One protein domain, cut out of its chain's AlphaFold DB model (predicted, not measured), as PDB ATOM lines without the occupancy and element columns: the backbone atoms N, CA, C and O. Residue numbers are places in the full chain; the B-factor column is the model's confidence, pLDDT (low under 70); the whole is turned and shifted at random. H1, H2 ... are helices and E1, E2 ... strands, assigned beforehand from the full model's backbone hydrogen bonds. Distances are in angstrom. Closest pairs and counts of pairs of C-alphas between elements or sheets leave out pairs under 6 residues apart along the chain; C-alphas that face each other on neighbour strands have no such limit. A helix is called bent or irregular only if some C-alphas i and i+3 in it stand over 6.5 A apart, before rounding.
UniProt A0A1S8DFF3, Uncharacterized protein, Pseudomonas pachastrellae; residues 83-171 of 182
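Overview. This is residues 83 to 171 of the 182 residues of an uncharacterized protein of Pseudomonas pachastrellae (UniProt A0A1S8DFF3). A twisted sheet of five strands has two helices, H1 and H2, side by side over one face, making two layers, with no named helix over the other. Residues 92 to 97 stick out as a free loop. The printed part has 89 residues, in the order E1 H1 E2 E3 H2 E4 E5; the antiparallel sheet runs E2 E3 E1 E4 E5. The class is mixed, helices and strands; the whole is compact, with a radius of gyration of the C-alphas of 13.3 A, and spans 37 by 28 by 23 A.

Arrangement. E1, residues 83 to 88, is an inner strand between E3, residues 124 to 132, with N 85 and O 129 at 2.8 A, and E4, residues 153 to 156, with N 86 and O 153 at 2.8 A. E2, residues 115 to 121, forms a hairpin with E3, N 119 and O 126 at 2.7 A. E5, residues 168 to 170, forms one with E4, N 154 and O 169 at 2.8 A. H1, residues 102 to 111, lies over E3 and E1 at a height over the sheet of 10.4 A; C-alphas 87 and 102 are the closest of E1 and H1, 6.1 A. H2, residues 137 to 150, lies over E1 and E4 at 9.9 A; C-alphas 147 and 154 are the closest of H2 and E4, 6.3 A. Both run along the strands. H1 and H2 touch, closest at C-alphas 105 and 150, 5.4 A, at a shallow tilt of 10 degrees, opposite ways. E1, H1, E2 and E3, H2, E4 are split strand-helix-strand units, another strand between their two, with right-handed crossovers. Every O i to N i+4 pair of H2 is within hydrogen-bond range, and 5 of 6 in H1.

Along the chain. E1 begins at C-alpha 83, (18.525, 56.078, 113.162). E2 measures 20.0 A, E3 26.8 A and H2 19.9 A. H1 is irregular, but only just: C-alphas 108 and 111 are 6.9 A apart. E5 ends at C-alpha 170, (23.900, 67.909, 112.042).

Size, cuts and confidence. The farthest C-alphas, of Ser 94 and Ser 135, are 40.3 A apart. The printed part has no cut. The links E1 to H1 and E4 to E5 are long. Residues 100, 160 and 161 have pLDDT under 70.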
ATOM      1  N   MET A  83      18.108  54.692 113.128       89.06
ATOM      2  CA  MET A  83      18.525  56.078 113.162       89.06
ATOM      3  C   MET A  83      18.633  56.515 114.621       89.06
ATOM      4  O   MET A  83      17.747  56.226 115.430       89.06
ATOM      5  N   VAL A  84      19.718  57.199 114.972       89.81
ATOM      6  CA  VAL A  84      19.916  57.749 116.319       89.81
ATOM      7  C   VAL A  84      19.770  59.258 116.251       89.81
ATOM      8  O   VAL A  84      20.478  59.894 115.481       89.81
ATOM      9  N   LEU A  85      18.876  59.833 117.051       90.69
ATOM     10  CA  LEU A  85      18.579  61.265 117.092       90.69
ATOM     11  C   LEU A  85      19.004  61.824 118.446       90.69
ATOM     12  O   LEU A  85      18.435  61.448 119.467       90.69
ATOM     13  N   PHE A  86      19.989  62.715 118.478       89.06
ATOM     14  CA  PHE A  86      20.463  63.350 119.705       89.06
ATOM     15  C   PHE A  86      19.735  64.664 119.959       89.06
ATOM     16  O   PHE A  86      19.591  65.499 119.062       89.06
ATOM     17  N   TRP A  87      19.336  64.868 121.208       87.50
ATOM     18  CA  TRP A  87      18.656  66.071 121.662       87.50
ATOM     19  C   TRP A  87      19.253  66.570 122.978       87.50
ATOM     20  O   TRP A  87      19.895  65.830 123.731       87.50
ATOM     21  N   GLY A  88      19.025  67.845 123.264       83.38
ATOM     22  CA  GLY A  88      19.382  68.462 124.530       83.38
ATOM     23  C   GLY A  88      18.542  69.702 124.772       83.38
ATOM     24  O   GLY A  88      18.130  70.355 123.825       83.38
ATOM     25  N   ASP A  89      18.297  70.016 126.040       79.81
ATOM     26  CA  ASP A  89      17.801  71.323 126.465       79.81
ATOM     27  C   ASP A  89      19.014  72.237 126.665       79.81
ATOM     28  O   ASP A  89      19.551  72.404 127.767       79.81
ATOM     29  N   MET A  90      19.549  72.711 125.541       77.38
ATOM     30  CA  MET A  90      20.731  73.563 125.483       77.38
ATOM     31  C   MET A  90      20.371  74.923 124.895       77.38
ATOM     32  O   MET A  90      19.341  75.090 124.255       77.38
ATOM     33  N   ARG A  91      21.228  75.923 125.113       78.00
ATOM     34  CA  ARG A  91      21.099  77.246 124.492       78.00
ATOM     35  C   ARG A  91      22.424  77.665 123.887       78.00
ATOM     36  O   ARG A  91      23.473  77.429 124.490       78.00
ATOM     37  N   TYR A  92      22.380  78.313 122.729       76.75
ATOM     38  CA  TYR A  92      23.567  78.924 122.146       76.75
ATOM     39  C   TYR A  92      24.104  79.996 123.091       76.75
ATOM     40  O   TYR A  92      23.381  80.909 123.484       76.75
ATOM     41  N   ALA A  93      25.386  79.913 123.447       77.38
ATOM     42  CA  ALA A  93      26.002  80.882 124.356       77.38
ATOM     43  C   ALA A  93      26.008  82.312 123.783       77.38
ATOM     44  O   ALA A  93      25.992  83.277 124.542       77.38
ATOM     45  N   SER A  94      26.030  82.445 122.454       79.50
ATOM     46  CA  SER A  94      26.069  83.725 121.743       79.50
ATOM     47  C   SER A  94      24.704  84.410 121.630       79.50
ATOM     48  O   SER A  94      24.637  85.624 121.802       79.50
ATOM     49  N   SER A  95      23.629  83.667 121.334       79.00
ATOM     50  CA  SER A  95      22.284  84.226 121.104       79.00
ATOM     51  C   SER A  95      21.288  83.952 122.234       79.00
ATOM     52  O   SER A  95      20.254  84.608 122.315       79.00
ATOM     53  N   GLY A  96      21.567  82.986 123.114       74.38
ATOM     54  CA  GLY A  96      20.627  82.497 124.126       74.38
ATOM     55  C   GLY A  96      19.452  81.693 123.553       74.38
ATOM     56  O   GLY A  96      18.585  81.252 124.319       74.38
ATOM     57  N   GLU A  97      19.412  81.493 122.232       75.56
ATOM     58  CA  GLU A  97      18.383  80.705 121.556       75.56
ATOM     59  C   GLU A  97      18.491  79.232 121.965       75.56
ATOM     60  O   GLU A  97      19.608  78.731 122.127       75.56
ATOM     61  N   PRO A  98      17.354  78.539 122.166       70.94
ATOM     62  CA  PRO A  98      17.357  77.110 122.454       70.94
ATOM     63  C   PRO A  98      18.001  76.339 121.301       70.94
ATOM     64  O   PRO A  98      17.903  76.747 120.151       70.94
ATOM     65  N   MET A  99      18.669  75.240 121.618       71.56
ATOM     66  CA  MET A  99      19.352  74.340 120.700       71.56
ATOM     67  C   MET A  99      18.872  72.927 121.013       71.56
ATOM     68  O   MET A  99      19.164  72.416 122.092       71.56
ATOM     69  N   GLY A 100      18.180  72.306 120.061       65.56
ATOM     70  CA  GLY A 100      17.467  71.052 120.286       65.56
ATOM     71  C   GLY A 100      16.035  71.319 120.750       65.56
ATOM     72  O   GLY A 100      15.807  72.011 121.740       65.56
ATOM     73  N   GLY A 101      15.069  70.770 120.015       71.44
ATOM     74  CA  GLY A 101      13.640  70.926 120.266       71.44
ATOM     75  C   GLY A 101      13.092  69.620 120.803       71.44
ATOM     76  O   GLY A 101      12.510  68.851 120.052       71.44
ATOM     77  N   TYR A 102      13.370  69.295 122.071       79.50
ATOM     78  CA  TYR A 102      12.925  68.020 122.650       79.50
ATOM     79  C   TYR A 102      11.395  67.842 122.618       79.50
ATOM     80  O   TYR A 102      10.961  66.771 122.198       79.50
ATOM     81  N   PRO A 103      10.573  68.842 123.001       79.50
ATOM     82  CA  PRO A 103       9.118  68.728 122.902       79.50
ATOM     83  C   PRO A 103       8.635  68.518 121.463       79.50
ATOM     84  O   PRO A 103       7.825  67.630 121.220       79.50
ATOM     85  N   GLU A 104       9.170  69.285 120.513       83.06
ATOM     86  CA  GLU A 104       8.802  69.214 119.096       83.06
ATOM     87  C   GLU A 104       9.262  67.897 118.458       83.06
ATOM     88  O   GLU A 104       8.520  67.263 117.710       83.06
ATOM     89  N   LEU A 105      10.464  67.432 118.809       84.62
ATOM     90  CA  LEU A 105      10.993  66.140 118.388       84.62
ATOM     91  C   LEU A 105      10.136  64.996 118.937       84.62
ATOM     92  O   LEU A 105       9.849  64.055 118.209       84.62
ATOM     93  N   LEU A 106       9.711  65.073 120.199       85.69
ATOM     94  CA  LEU A 106       8.844  64.070 120.814       85.69
ATOM     95  C   LEU A 106       7.458  64.036 120.151       85.69
ATOM     96  O   LEU A 106       6.927  62.956 119.901       85.69
ATOM     97  N   GLU A 107       6.887  65.203 119.849       87.25
ATOM     98  CA  GLU A 107       5.594  65.320 119.172       87.25
ATOM     99  C   GLU A 107       5.650  64.743 117.751       87.25
ATOM    100  O   GLU A 107       4.819  63.903 117.398       87.25
ATOM    101  N   GLU A 108       6.655  65.110 116.949       88.00
ATOM    102  CA  GLU A 108       6.787  64.602 115.577       88.00
ATOM    103  C   GLU A 108       7.209  63.124 115.511       88.00
ATOM    104  O   GLU A 108       6.895  62.437 114.537       88.00
ATOM    105  N   LEU A 109       7.857  62.596 116.555       89.38
ATOM    106  CA  LEU A 109       8.165  61.167 116.670       89.38
ATOM    107  C   LEU A 109       6.988  60.312 117.155       89.38
ATOM    108  O   LEU A 109       7.091  59.091 117.102       89.38
ATOM    109  N   SER A 110       5.865  60.900 117.582       87.19
ATOM    110  CA  SER A 110       4.708  60.149 118.105       87.19
ATOM    111  C   SER A 110       4.110  59.128 117.124       87.19
ATOM    112  O   SER A 110       3.451  58.180 117.546       87.19
ATOM    113  N   GLY A 111       4.352  59.299 115.819       83.94
ATOM    114  CA  GLY A 111       3.953  58.364 114.763       83.94
ATOM    115  C   GLY A 111       4.961  57.247 114.464       83.94
ATOM    116  O   GLY A 111       4.729  56.472 113.539       83.94
ATOM    117  N   PHE A 112       6.074  57.174 115.196       88.31
ATOM    118  CA  PHE A 112       7.142  56.196 114.998       88.31
ATOM    119  C   PHE A 112       7.365  55.367 116.265       88.31
ATOM    120  O   PHE A 112       7.245  55.866 117.382       88.31
ATOM    121  N   ASP A 113       7.775  54.112 116.094       85.31
ATOM    122  CA  ASP A 113       8.309  53.323 117.201       85.31
ATOM    123  C   ASP A 113       9.705  53.840 117.559       85.31
ATOM    124  O   ASP A 113      10.570  53.962 116.693       85.31
ATOM    125  N   TYR A 114       9.964  54.135 118.830       88.31
ATOM    126  CA  TYR A 114      11.289  54.570 119.260       88.31
ATOM    127  C   TYR A 114      11.616  54.137 120.686       88.31
ATOM    128  O   TYR A 114      10.747  53.925 121.529       88.31
ATOM    129  N   VAL A 115      12.915  54.063 120.973       84.69
ATOM    130  CA  VAL A 115      13.448  53.940 122.332       84.69
ATOM    131  C   VAL A 115      14.141  55.242 122.691       84.69
ATOM    132  O   VAL A 115      14.974  55.733 121.933       84.69
ATOM    133  N   SER A 116      13.830  55.804 123.855       85.25
ATOM    134  CA  SER A 116      14.478  57.017 124.351       85.25
ATOM    135  C   SER A 116      15.427  56.712 125.501       85.25
ATOM    136  O   SER A 116      15.076  55.976 126.425       85.25
ATOM    137  N   ARG A 117      16.593  57.355 125.505       84.12
ATOM    138  CA  ARG A 117      17.476  57.429 126.667       84.12
ATOM    139  C   ARG A 117      17.670  58.887 127.043       84.12
ATOM    140  O   ARG A 117      18.268  59.640 126.282       84.12
ATOM    141  N   GLU A 118      17.217  59.259 128.232       85.00
ATOM    142  CA  GLU A 118      17.459  60.580 128.807       85.00
ATOM    143  C   GLU A 118      18.546  60.507 129.883       85.00
ATOM    144  O   GLU A 118      18.637  59.556 130.659       85.00
ATOM    145  N   THR A 119      19.388  61.532 129.927       83.00
ATOM    146  CA  THR A 119      20.331  61.804 131.002       83.00
ATOM    147  C   THR A 119      20.087  63.214 131.517       83.00
ATOM    148  O   THR A 119      20.261  64.196 130.799       83.00
ATOM    149  N   ARG A 120      19.729  63.321 132.796       81.62
ATOM    150  CA  ARG A 120      19.518  64.604 133.463       81.62
ATOM    151  C   ARG A 120      20.655  64.883 134.436       81.62
ATOM    152  O   ARG A 120      20.877  64.117 135.372       81.62
ATOM    153  N   LYS A 121      21.366  65.996 134.241       79.50
ATOM    154  CA  LYS A 121      22.427  66.459 135.146       79.50
ATOM    155  C   LYS A 121      22.135  67.890 135.589       79.50
ATOM    156  O   LYS A 121      22.418  68.860 134.889       79.50
ATOM    157  N   GLY A 122      21.558  68.026 136.782       80.56
ATOM    158  CA  GLY A 122      21.144  69.322 137.320       80.56
ATOM    159  C   GLY A 122      19.991  69.931 136.516       80.56
ATOM    160  O   GLY A 122      18.906  69.355 136.454       80.56
ATOM    161  N   ARG A 123      20.224  71.111 135.922       72.62
ATOM    162  CA  ARG A 123      19.230  71.839 135.108       72.62
ATOM    163  C   ARG A 123      19.280  71.507 133.614       72.62
ATOM    164  O   ARG A 123      18.472  72.047 132.877       72.62
ATOM    165  N   VAL A 124      20.213  70.659 133.185       74.94
ATOM    166  CA  VAL A 124      20.376  70.279 131.778       74.94
ATOM    167  C   VAL A 124      19.895  68.844 131.591       74.94
ATOM    168  O   VAL A 124      20.327  67.945 132.324       74.94
ATOM    169  N   SER A 125      19.022  68.645 130.607       82.50
ATOM    170  CA  SER A 125      18.629  67.330 130.101       82.50
ATOM    171  C   SER A 125      19.221  67.133 128.711       82.50
ATOM    172  O   SER A 125      19.138  68.017 127.863       82.50
ATOM    173  N   THR A 126      19.833  65.979 128.482       85.94
ATOM    174  CA  THR A 126      20.262  65.531 127.157       85.94
ATOM    175  C   THR A 126      19.816  64.103 126.946       85.94
ATOM    176  O   THR A 126      19.566  63.364 127.898       85.94
ATOM    177  N   GLY A 127      19.733  63.676 125.698       88.50
ATOM    178  CA  GLY A 127      19.364  62.306 125.425       88.50
ATOM    179  C   GLY A 127      19.486  61.938 123.969       88.50
ATOM    180  O   GLY A 127      19.966  62.703 123.131       88.50
ATOM    181  N   CYS A 128      19.039  60.727 123.683       89.25
ATOM    182  CA  CYS A 128      18.845  60.282 122.323       89.25
ATOM    183  C   CYS A 128      17.548  59.495 122.170       89.25
ATOM    184  O   CYS A 128      17.056  58.872 123.115       89.25
ATOM    185  N   PHE A 129      17.025  59.519 120.952       89.25
ATOM    186  CA  PHE A 129      16.038  58.578 120.460       89.25
ATOM    187  C   PHE A 129      16.722  57.603 119.510       89.25
ATOM    188  O   PHE A 129      17.577  57.993 118.718       89.25
ATOM    189  N   ILE A 130      16.347  56.336 119.594       89.69
ATOM    190  CA  ILE A 130      16.746  55.292 118.661       89.69
ATOM    191  C   ILE A 130      15.471  54.841 117.964       89.69
ATOM    192  O   ILE A 130      14.571  54.304 118.610       89.69
ATOM    193  N   VAL A 131      15.405  55.081 116.661       89.94
ATOM    194  CA  VAL A 131      14.219  54.860 115.828       89.94
ATOM    195  C   VAL A 131      14.568  53.810 114.769       89.94
ATOM    196  O   VAL A 131      15.605  53.955 114.118       89.94
ATOM    197  N   PRO A 132      13.775  52.745 114.567       89.25
ATOM    198  CA  PRO A 132      13.936  51.858 113.421       89.25
ATOM    199  C   PRO A 132      13.763  52.639 112.112       89.25
ATOM    200  O   PRO A 132      12.856  53.456 111.983       89.25
ATOM    201  N   ILE A 133      14.629  52.387 111.132       88.38
ATOM    202  CA  ILE A 133      14.530  52.975 109.794       88.38
ATOM    203  C   ILE A 133      13.301  52.367 109.098       88.38
ATOM    204  O   ILE A 133      13.271  51.149 108.888       88.38
ATOM    205  N   PRO A 134      12.287  53.174 108.729       87.81
ATOM    206  CA  PRO A 134      11.107  52.669 108.039       87.81
ATOM    207  C   PRO A 134      11.472  52.079 106.674       87.81
ATOM    208  O   PRO A 134      12.270  52.655 105.937       87.81
ATOM    209  N   SER A 135      10.843  50.961 106.303       86.62
ATOM    210  CA  SER A 135      10.981  50.396 104.951       86.62
ATOM    211  C   SER A 135      10.225  51.205 103.890       86.62
ATOM    212  O   SER A 135      10.560  51.127 102.710       86.62
ATOM    213  N   ASP A 136       9.208  51.973 104.297       89.12
ATOM    214  CA  ASP A 136       8.483  52.888 103.415       89.12
ATOM    215  C   ASP A 136       9.330  54.152 103.155       89.12
ATOM    216  O   ASP A 136       9.643  54.883 104.106       89.12
ATOM    217  N   PRO A 137       9.682  54.458 101.890       88.06
ATOM    218  CA  PRO A 137      10.475  55.637 101.550       88.06
ATOM    219  C   PRO A 137       9.802  56.960 101.942       88.06
ATOM    220  O   PRO A 137      10.497  57.938 102.223       88.06
ATOM    221  N   VAL A 138       8.466  57.012 101.999       91.12
ATOM    222  CA  VAL A 138       7.734  58.212 102.427       91.12
ATOM    223  C   VAL A 138       7.967  58.456 103.915       91.12
ATOM    224  O   VAL A 138       8.384  59.551 104.294       91.12
ATOM    225  N   LEU A 139       7.785  57.432 104.752       89.81
ATOM    226  CA  LEU A 139       8.035  57.525 106.194       89.81
ATOM    227  C   LEU A 139       9.506  57.807 106.505       89.81
ATOM    228  O   LEU A 139       9.796  58.611 107.390       89.81
ATOM    229  N   LEU A 140      10.433  57.219 105.746       88.94
ATOM    230  CA  LEU A 140      11.858  57.523 105.866       88.94
ATOM    231  C   LEU A 140      12.149  59.003 105.579       88.94
ATOM    232  O   LEU A 140      12.861  59.646 106.349       88.94
ATOM    233  N   SER A 141      11.570  59.564 104.514       88.69
ATOM    234  CA  SER A 141      11.757  60.982 104.178       88.69
ATOM    235  C   SER A 141      11.220  61.919 105.269       88.69
ATOM    236  O   SER A 141      11.832  62.945 105.572       88.69
ATOM    237  N   ILE A 142      10.107  61.540 105.907       91.06
ATOM    238  CA  ILE A 142       9.527  62.275 107.034       91.06
ATOM    239  C   ILE A 142      10.472  62.201 108.233       91.06
ATOM    240  O   ILE A 142      10.820  63.243 108.778       91.06
ATOM    241  N   LEU A 143      10.948  61.009 108.595       91.00
ATOM    242  CA  LEU A 143      11.868  60.822 109.717       91.00
ATOM    243  C   LEU A 143      13.171  61.614 109.532       91.00
ATOM    244  O   LEU A 143      13.622  62.287 110.455       91.00
ATOM    245  N   GLN A 144      13.747  61.600 108.327       90.56
ATOM    246  CA  GLN A 144      14.934  62.398 108.000       90.56
ATOM    247  C   GLN A 144      14.671  63.901 108.140       90.56
ATOM    248  O   GLN A 144      15.518  64.630 108.653       90.56
ATOM    249  N   ARG A 145      13.491  64.376 107.724       90.44
ATOM    250  CA  ARG A 145      13.095  65.779 107.891       90.44
ATOM    251  C   ARG A 145      12.939  66.150 109.366       90.44
ATOM    252  O   ARG A 145      13.430  67.205 109.766       90.44
ATOM    253  N   VAL A 146      12.298  65.297 110.164       90.25
ATOM    254  CA  VAL A 146      12.146  65.473 111.620       90.25
ATOM    255  C   VAL A 146      13.518  65.560 112.284       90.25
ATOM    256  O   VAL A 146      13.801  66.516 113.007       90.25
ATOM    257  N   ALA A 147      14.404  64.615 111.967       89.75
ATOM    258  CA  ALA A 147      15.775  64.576 112.457       89.75
ATOM    259  C   ALA A 147      16.552  65.850 112.094       89.75
ATOM    260  O   ALA A 147      17.155  66.484 112.958       89.75
ATOM    261  N   ALA A 148      16.490  66.268 110.830       87.81
ATOM    262  CA  ALA A 148      17.162  67.473 110.358       87.81
ATOM    263  C   ALA A 148      16.614  68.760 110.995       87.81
ATOM    264  O   ALA A 148      17.361  69.726 111.138       87.81
ATOM    265  N   THR A 149      15.334  68.786 111.376       86.19
ATOM    266  CA  THR A 149      14.678  69.986 111.916       86.19
ATOM    267  C   THR A 149      14.847  70.112 113.425       86.19
ATOM    268  O   THR A 149      15.090  71.208 113.910       86.19
ATOM    269  N   HIS A 150      14.744  69.013 114.175       86.44
ATOM    270  CA  HIS A 150      14.608  69.085 115.636       86.44
ATOM    271  C   HIS A 150      15.766  68.448 116.408       86.44
ATOM    272  O   HIS A 150      16.005  68.812 117.563       86.44
ATOM    273  N   ALA A 151      16.529  67.538 115.790       87.75
ATOM    274  CA  ALA A 151      17.701  66.951 116.433       87.75
ATOM    275  C   ALA A 151      18.907  67.904 116.376       87.75
ATOM    276  O   ALA A 151      19.085  68.679 115.438       87.75
ATOM    277  N   ILE A 152      19.782  67.816 117.376       87.19
ATOM    278  CA  ILE A 152      21.091  68.491 117.364       87.19
ATOM    279  C   ILE A 152      22.013  67.785 116.365       87.19
ATOM    280  O   ILE A 152      22.718  68.389 115.558       87.19
ATOM    281  N   THR A 153      22.006  66.462 116.425       88.44
ATOM    282  CA  THR A 153      22.794  65.581 115.570       88.44
ATOM    283  C   THR A 153      22.002  64.305 115.388       88.44
ATOM    284  O   THR A 153      21.282  63.885 116.293       88.44
ATOM    285  N   TRP A 154      22.132  63.676 114.234       90.75
ATOM    286  CA  TRP A 154      21.535  62.385 113.973       90.75
ATOM    287  C   TRP A 154      22.474  61.499 113.167       90.75
ATOM    288  O   TRP A 154      23.349  61.981 112.454       90.75
ATOM    289  N   ILE A 155      22.322  60.191 113.331       88.75
ATOM    290  CA  ILE A 155      23.163  59.178 112.699       88.75
ATOM    291  C   ILE A 155      22.257  58.214 111.955       88.75
ATOM    292  O   ILE A 155      21.251  57.770 112.513       88.75
ATOM    293  N   VAL A 156      22.633  57.875 110.727       87.94
ATOM    294  CA  VAL A 156      21.982  56.836 109.923       87.94
ATOM    295  C   VAL A 156      22.933  55.668 109.803       87.94
ATOM    296  O   VAL A 156      24.075  55.862 109.409       87.94
ATOM    297  N   GLU A 157      22.489  54.461 110.122       82.38
ATOM    298  CA  GLU A 157      23.303  53.286 109.826       82.38
ATOM    299  C   GLU A 157      23.329  53.033 108.309       82.38
ATOM    300  O   GLU A 157      22.292  53.026 107.647       82.38
ATOM    301  N   ASP A 158      24.535  52.901 107.755       76.62
ATOM    302  CA  ASP A 158      24.813  52.776 106.320       76.62
ATOM    303  C   ASP A 158      25.334  51.378 105.934       76.62
ATOM    304  O   ASP A 158      25.963  51.199 104.891       76.62
ATOM    305  N   GLY A 159      25.092  50.374 106.780       72.31
ATOM    306  CA  GLY A 159      25.602  49.010 106.648       72.31
ATOM    307  C   GLY A 159      27.051  48.821 107.110       72.31
ATOM    308  O   GLY A 159      27.545  47.692 107.103       72.31
ATOM    309  N   SER A 160      27.754  49.892 107.504       69.94
ATOM    310  CA  SER A 160      29.148  49.811 107.958       69.94
ATOM    311  C   SER A 160      29.294  49.213 109.358       69.94
ATOM    312  O   SER A 160      30.374  48.735 109.706       69.94
ATOM    313  N   GLY A 161      28.232  49.234 110.173       68.69
ATOM    314  CA  GLY A 161      28.274  48.820 111.574       68.69
ATOM    315  C   GLY A 161      29.030  49.774 112.512       68.69
ATOM    316  O   GLY A 161      29.177  49.453 113.693       68.69
ATOM    317  N   TYR A 162      29.488  50.940 112.038       70.69
ATOM    318  CA  TYR A 162      30.218  51.923 112.846       70.69
ATOM    319  C   TYR A 162      29.624  53.327 112.719       70.69
ATOM    320  O   TYR A 162      29.079  53.709 111.691       70.69
ATOM    321  N   ILE A 163      29.782  54.132 113.769       76.31
ATOM    322  CA  ILE A 163      29.493  55.569 113.717       76.31
ATOM    323  C   ILE A 163      30.726  56.283 113.167       76.31
ATOM    324  O   ILE A 163      31.822  56.135 113.710       76.31
ATOM    325  N   HIS A 164      30.552  57.094 112.128       77.00
ATOM    326  CA  HIS A 164      31.625  57.897 111.555       77.00
ATOM    327  C   HIS A 164      31.099  59.211 110.956       77.00
ATOM    328  O   HIS A 164      29.903  59.360 110.712       77.00
ATOM    329  N   PRO A 165      31.971  60.184 110.640       78.31
ATOM    330  CA  PRO A 165      31.528  61.469 110.098       78.31
ATOM    331  C   PRO A 165      30.685  61.356 108.817       78.31
ATOM    332  O   PRO A 165      29.782  62.152 108.618       78.31
ATOM    333  N   GLY A 166      30.936  60.345 107.974       76.75
ATOM    334  CA  GLY A 166      30.165  60.120 106.742       76.75
ATOM    335  C   GLY A 166      28.706  59.689 106.938       76.75
ATOM    336  O   GLY A 166      27.931  59.787 105.994       76.75
ATOM    337  N   ASN A 167      28.326  59.238 108.138       82.12
ATOM    338  CA  ASN A 167      26.967  58.797 108.454       82.12
ATOM    339  C   ASN A 167      26.352  59.576 109.631       82.12
ATOM    340  O   ASN A 167      25.287  59.225 110.140       82.12
ATOM    341  N   THR A 168      27.022  60.662 110.030       85.00
ATOM    342  CA  THR A 168      26.604  61.587 111.081       85.00
ATOM    343  C   THR A 168      26.241  62.925 110.455       85.00
ATOM    344  O   THR A 168      27.030  63.531 109.733       85.00
ATOM    345  N   PHE A 169      25.054  63.414 110.774       85.81
ATOM    346  CA  PHE A 169      24.483  64.627 110.218       85.81
ATOM    347  C   PHE A 169      24.131  65.588 111.346       85.81
ATOM    348  O   PHE A 169      23.654  65.187 112.408       85.81
ATOM    349  N   PHE A 170      24.337  66.877 111.111       83.50
ATOM    350  CA  PHE A 170      23.900  67.909 112.042       83.50
ATOM    351  C   PHE A 170      22.490  68.341 111.664       83.50
ATOM    352  O   PHE A 170      22.221  68.668 110.508       83.50
ATOM    353  N   GLY A 171      21.589  68.284 112.639       75.25
ATOM    354  CA  GLY A 171      20.281  68.903 112.509       75.25
ATOM    355  C   GLY A 171      20.351  70.355 112.963       75.25
ATOM    356  O   GLY A 171      21.344  70.816 113.529       75.25
TER     357      GLY A 171